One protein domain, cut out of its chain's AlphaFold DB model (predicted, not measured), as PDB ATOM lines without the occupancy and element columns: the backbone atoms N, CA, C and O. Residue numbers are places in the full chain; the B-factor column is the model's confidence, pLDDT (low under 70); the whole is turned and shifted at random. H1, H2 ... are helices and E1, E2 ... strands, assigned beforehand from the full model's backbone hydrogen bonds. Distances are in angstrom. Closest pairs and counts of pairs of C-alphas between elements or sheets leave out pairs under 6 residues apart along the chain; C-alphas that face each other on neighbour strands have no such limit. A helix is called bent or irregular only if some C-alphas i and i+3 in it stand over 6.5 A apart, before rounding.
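This is residues 33 to 76 of the 76 residues of an uncharacterized protein of Gigaspora rosea (UniProt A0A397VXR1). Read from Ser 33 onward, the chain winds through two stacked turns, with the short strands E1 and E2 side by side along one side and the helices H1 and H2 along the other. Each turn goes out along a strand and comes back along a helix, and the second turn is less regular, with a helix of five residues. The printed part has 44 residues with two named strands and two named helices in the order E1, H1, E2, H2; the sheet, E1 next to E2, is parallel and the class is mixed, helices and strands. It is compact, with a radius of gyration of the C-alphas of 9.8 A, and spans 26 by 17 by 14 A.

Begin at E1, residues 33 to 35, and look across to its parallel neighbour E2, residues 61 to 63, at 3 degrees. C-alphas 33 and 61 face each other at 4.6 A; N 34 and O 61, 3.0 A apart, are within hydrogen-bond range, as are N 63 and O 34 at 2.9 A. Between the strands in the chain comes H1, residues 42 to 53, and E1, H1 and E2 form a strand-helix-strand unit, two parallel neighbour strands joined through a helix, with a right-handed crossover. H1 touches H2, residues 71 to 75, with residues 43 to 47 alone; the closest C-alphas, of Gly 46 and Gly 73, are 6.6 A apart. E1 and H2 are apart. In H1 every O i to N i+4 pair is within hydrogen-bond range; in H2 it is 0 of 1, beside 2 of 2 O i to N i+3 pairs.

Find C-alpha 33 at (28.108, 9.124, 33.377), where E1 begins its 6.8 A. H1 starts at C-alpha 42, (15.235, 17.589, 19.729), and covers 16.2 A; E2 covers 6.9 A. H2 runs 8.2 A to C-alpha 75 at (14.580, 23.183, 32.968); it is neither bent nor irregular, but only just: C-alphas 72 and 75 are 6.2 A apart.

The two C-alphas farthest apart, of Ala 58 and Pro 71, are 26.8 A apart, and the outline is only just elongated. The printed part has no cut, and its three links are short. Mean pLDDT of the printed part is 77.0; look for values under 70 at residues 72 to 76.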
ATOM      1  N   SER A  33      27.869   8.004  34.283       82.25
ATOM      2  CA  SER A  33      28.108   9.124  33.377       82.25
ATOM      3  C   SER A  33      27.540   8.854  31.988       82.25
ATOM      4  O   SER A  33      27.707   7.764  31.436       82.25
ATOM      5  N   LEU A  34      26.860   9.854  31.429       82.56
ATOM      6  CA  LEU A  34      26.281   9.818  30.094       82.56
ATOM      7  C   LEU A  34      26.548  11.139  29.371       82.56
ATOM      8  O   LEU A  34      26.042  12.184  29.777       82.56
ATOM      9  N   ASP A  35      27.298  11.076  28.272       83.88
ATOM     10  CA  ASP A  35      27.501  12.211  27.375       83.88
ATOM     11  C   ASP A  35      26.714  12.009  26.081       83.88
ATOM     12  O   ASP A  35      26.867  11.000  25.390       83.88
ATOM     13  N   LEU A  36      25.834  12.961  25.788       79.12
ATOM     14  CA  LEU A  36      25.006  12.992  24.591       79.12
ATOM     15  C   LEU A  36      25.115  14.328  23.874       79.12
ATOM     16  O   LEU A  36      24.216  14.681  23.108       79.12
ATOM     17  N   LYS A  37      26.181  15.091  24.105       83.69
ATOM     18  CA  LYS A  37      26.414  16.353  23.413       83.69
ATOM     19  C   LYS A  37      26.228  16.192  21.901       83.69
ATOM     20  O   LYS A  37      26.694  15.227  21.303       83.69
ATOM     21  N   GLU A  38      25.497  17.128  21.294       82.44
ATOM     22  CA  GLU A  38      25.267  17.187  19.838       82.44
ATOM     23  C   GLU A  38      24.560  15.962  19.220       82.44
ATOM     24  O   GLU A  38      24.535  15.801  18.002       82.44
ATOM     25  N   SER A  39      23.875  15.146  20.024       78.75
ATOM     26  CA  SER A  39      23.118  13.967  19.564       78.75
ATOM     27  C   SER A  39      21.778  14.283  18.879       78.75
ATOM     28  O   SER A  39      21.000  13.376  18.594       78.75
ATOM     29  N   GLN A  40      21.488  15.561  18.605       80.12
ATOM     30  CA  GLN A  40      20.284  16.024  17.898       80.12
ATOM     31  C   GLN A  40      18.968  15.463  18.466       80.12
ATOM     32  O   GLN A  40      18.038  15.165  17.717       80.12
ATOM     33  N   LEU A  41      18.872  15.333  19.792       78.56
ATOM     34  CA  LEU A  41      17.703  14.737  20.450       78.56
ATOM     35  C   LEU A  41      16.389  15.458  20.108       78.56
ATOM     36  O   LEU A  41      15.340  14.821  20.005       78.56
ATOM     37  N   GLY A  42      16.435  16.780  19.923       82.38
ATOM     38  CA  GLY A  42      15.235  17.589  19.729       82.38
ATOM     39  C   GLY A  42      14.377  17.671  20.999       82.38
ATOM     40  O   GLY A  42      14.707  17.089  22.035       82.38
ATOM     41  N   SER A  43      13.254  18.392  20.937       78.50
ATOM     42  CA  SER A  43      12.357  18.561  22.095       78.50
ATOM     43  C   SER A  43      11.737  17.240  22.564       78.50
ATOM     44  O   SER A  43      11.721  16.947  23.759       78.50
ATOM     45  N   GLU A  44      11.275  16.407  21.628       79.06
ATOM     46  CA  GLU A  44      10.623  15.129  21.941       79.06
ATOM     47  C   GLU A  44      11.611  14.067  22.438       79.06
ATOM     48  O   GLU A  44      11.329  13.369  23.419       79.06
ATOM     49  N   GLY A  45      12.805  13.982  21.837       75.12
ATOM     50  CA  GLY A  45      13.872  13.115  22.342       75.12
ATOM     51  C   GLY A  45      14.299  13.526  23.752       75.12
ATOM     52  O   GLY A  45      14.397  12.670  24.629       75.12
ATOM     53  N   GLY A  46      14.428  14.834  24.006       77.12
ATOM     54  CA  GLY A  46      14.711  15.400  25.328       77.12
ATOM     55  C   GLY A  46      13.694  15.023  26.403       77.12
ATOM     56  O   GLY A  46      14.065  14.486  27.446       77.12
ATOM     57  N   LYS A  47      12.398  15.235  26.137       76.75
ATOM     58  CA  LYS A  47      11.307  14.857  27.058       76.75
ATOM     59  C   LYS A  47      11.321  13.370  27.384       76.75
ATOM     60  O   LYS A  47      11.111  12.970  28.532       76.75
ATOM     61  N   THR A  48      11.545  12.542  26.371       75.94
ATOM     62  CA  THR A  48      11.560  11.089  26.547       75.94
ATOM     63  C   THR A  48      12.779  10.653  27.362       75.94
ATOM     64  O   THR A  48      12.662   9.806  28.250       75.94
ATOM     65  N   GLN A  49      13.925  11.292  27.136       75.75
ATOM     66  CA  GLN A  49      15.155  11.051  27.879       75.75
ATOM     67  C   GLN A  49      15.056  11.442  29.346       75.75
ATOM     68  O   GLN A  49      15.382  10.624  30.205       75.75
ATOM     69  N   ALA A  50      14.501  12.613  29.647       74.75
ATOM     70  CA  ALA A  50      14.261  13.037  31.019       74.75
ATOM     71  C   ALA A  50      13.398  12.034  31.800       74.75
ATOM     72  O   ALA A  50      13.738  11.659  32.919       74.75
ATOM     73  N   LYS A  51      12.330  11.501  31.186       76.19
ATOM     74  CA  LYS A  51      11.474  10.476  31.814       76.19
ATOM     75  C   LYS A  51      12.225   9.187  32.155       76.19
ATOM     76  O   LYS A  51      11.931   8.567  33.178       76.19
ATOM     77  N   ALA A  52      13.156   8.756  31.305       73.94
ATOM     78  CA  ALA A  52      13.974   7.574  31.572       73.94
ATOM     79  C   ALA A  52      15.018   7.840  32.668       73.94
ATOM     80  O   ALA A  52      15.259   6.971  33.505       73.94
ATOM     81  N   LEU A  53      15.591   9.045  32.681       75.12
ATOM     82  CA  LEU A  53      16.603   9.471  33.643       75.12
ATOM     83  C   LEU A  53      16.033   9.725  35.043       75.12
ATOM     84  O   LEU A  53      16.689   9.357  36.007       75.12
ATOM     85  N   CYS A  54      14.790  10.205  35.182       71.88
ATOM     86  CA  CYS A  54      14.123  10.357  36.487       71.88
ATOM     87  C   CYS A  54      14.054   9.065  37.320       71.88
ATOM     88  O   CYS A  54      13.765   9.119  38.512       71.88
ATOM     89  N   LYS A  55      14.252   7.897  36.701       71.06
ATOM     90  CA  LYS A  55      14.244   6.594  37.378       71.06
ATOM     91  C   LYS A  55      15.622   5.950  37.491       71.06
ATOM     92  O   LYS A  55      15.748   4.942  38.180       71.06
ATOM     93  N   ASN A  56      16.633   6.509  36.830       73.00
ATOM     94  CA  ASN A  56      18.005   6.074  37.013       73.00
ATOM     95  C   ASN A  56      18.551   6.727  38.289       73.00
ATOM     96  O   ASN A  56      18.654   7.945  38.370       73.00
ATOM     97  N   THR A  57      18.882   5.913  39.288       76.12
ATOM     98  CA  THR A  57      19.403   6.380  40.582       76.12
ATOM     99  C   THR A  57      20.929   6.350  40.673       76.12
ATOM    100  O   THR A  57      21.482   6.765  41.686       76.12
ATOM    101  N   ALA A  58      21.611   5.829  39.650       83.75
ATOM    102  CA  ALA A  58      23.060   5.655  39.628       83.75
ATOM    103  C   ALA A  58      23.787   6.726  38.809       83.75
ATOM    104  O   ALA A  58      24.981   6.940  39.017       83.75
ATOM    105  N   LEU A  59      23.086   7.388  37.883       83.06
ATOM    106  CA  LEU A  59      23.664   8.429  37.046       83.06
ATOM    107  C   LEU A  59      23.985   9.669  37.888       83.06
ATOM    108  O   LEU A  59      23.094  10.291  38.459       83.06
ATOM    109  N   THR A  60      25.262  10.035  37.939       84.94
ATOM    110  CA  THR A  60      25.769  11.215  38.650       84.94
ATOM    111  C   THR A  60      26.182  12.336  37.701       84.94
ATOM    112  O   THR A  60      26.293  13.481  38.130       84.94
ATOM    113  N   TYR A  61      26.387  12.026  36.419       85.00
ATOM    114  CA  TYR A  61      26.761  12.991  35.393       85.00
ATOM    115  C   TYR A  61      25.962  12.796  34.101       85.00
ATOM    116  O   TYR A  61      25.846  11.686  33.577       85.00
ATOM    117  N   LEU A  62      25.455  13.904  33.559       83.31
ATOM    118  CA  LEU A  62      24.709  13.950  32.310       83.31
ATOM    119  C   LEU A  62      25.105  15.195  31.511       83.31
ATOM    120  O   LEU A  62      24.943  16.311  31.996       83.31
ATOM    121  N   ASN A  63      25.548  15.005  30.268       84.50
ATOM    122  CA  ASN A  63      25.798  16.097  29.330       84.50
ATOM    123  C   ASN A  63      24.781  16.065  28.180       84.50
ATOM    124  O   ASN A  63      24.728  15.108  27.407       84.50
ATOM    125  N   LEU A  64      23.979  17.128  28.071       79.88
ATOM    126  CA  LEU A  64      22.956  17.306  27.035       79.88
ATOM    127  C   LEU A  64      23.193  18.545  26.159       79.88
ATOM    128  O   LEU A  64      22.284  18.962  25.433       79.88
ATOM    129  N   GLU A  65      24.390  19.130  26.184       82.75
ATOM    130  CA  GLU A  65      24.695  20.326  25.398       82.75
ATOM    131  C   GLU A  65      24.376  20.160  23.903       82.75
ATOM    132  O   GLU A  65      24.508  19.087  23.312       82.75
ATOM    133  N   ASN A  66      23.959  21.256  23.265       83.06
ATOM    134  CA  ASN A  66      23.737  21.340  21.817       83.06
ATOM    135  C   ASN A  66      22.730  20.320  21.230       83.06
ATOM    136  O   ASN A  66      22.753  20.033  20.034       83.06
ATOM    137  N   ASN A  67      21.784  19.811  22.026       80.56
ATOM    138  CA  ASN A  67      20.796  18.822  21.566       80.56
ATOM    139  C   ASN A  67      19.478  19.375  21.005       80.56
ATOM    140  O   ASN A  67      18.580  18.598  20.684       80.56
ATOM    141  N   LYS A  68      19.331  20.699  20.868       84.19
ATOM    142  CA  LYS A  68      18.093  21.344  20.376       84.19
ATOM    143  C   LYS A  68      16.834  20.914  21.153       84.19
ATOM    144  O   LYS A  68      15.772  20.738  20.566       84.19
ATOM    145  N   LEU A  69      16.938  20.782  22.478       81.12
ATOM    146  CA  LEU A  69      15.865  20.295  23.364       81.12
ATOM    147  C   LEU A  69      14.624  21.211  23.451       81.12
ATOM    148  O   LEU A  69      13.681  20.919  24.182       81.12
ATOM    149  N   GLY A  70      14.607  22.326  22.719       76.12
ATOM    150  CA  GLY A  70      13.541  23.318  22.790       76.12
ATOM    151  C   GLY A  70      13.552  24.114  24.105       76.12
ATOM    152  O   GLY A  70      14.430  23.930  24.948       76.12
ATOM    153  N   PRO A  71      12.594  25.039  24.287       73.25
ATOM    154  CA  PRO A  71      12.516  25.886  25.479       73.25
ATOM    155  C   PRO A  71      12.255  25.089  26.763       73.25
ATOM    156  O   PRO A  71      12.735  25.470  27.823       73.25
ATOM    157  N   GLU A  72      11.553  23.960  26.660       68.06
ATOM    158  CA  GLU A  72      11.262  23.053  27.779       68.06
ATOM    159  C   GLU A  72      12.529  22.335  28.264       68.06
ATOM    160  O   GLU A  72      12.646  21.994  29.437       68.06
ATOM    161  N   GLY A  73      13.509  22.174  27.368       62.12
ATOM    162  CA  GLY A  73      14.809  21.585  27.651       62.12
ATOM    163  C   GLY A  73      15.726  22.408  28.554       62.12
ATOM    164  O   GLY A  73      16.766  21.909  28.963       62.12
ATOM    165  N   LYS A  74      15.361  23.663  28.847       58.75
ATOM    166  CA  LYS A  74      16.130  24.565  29.718       58.75
ATOM    167  C   LYS A  74      15.927  24.301  31.214       58.75
ATOM    168  O   LYS A  74      16.674  24.854  32.009       58.75
ATOM    169  N   ASN A  75      14.925  23.499  31.577       55.88
ATOM    170  CA  ASN A  75      14.580  23.183  32.968       55.88
ATOM    171  C   ASN A  75      15.080  21.792  33.415       55.88
ATOM    172  O   ASN A  75      14.576  21.273  34.411       55.88
ATOM    173  N   PHE A  76      15.994  21.172  32.659       53.56
ATOM    174  CA  PHE A  76      16.601  19.878  32.995       53.56
ATOM    175  C   PHE A  76      17.925  20.035  33.730       53.56
ATOM    176  O   PHE A  76      18.661  20.994  33.410       53.56
TER     177      PHE A  76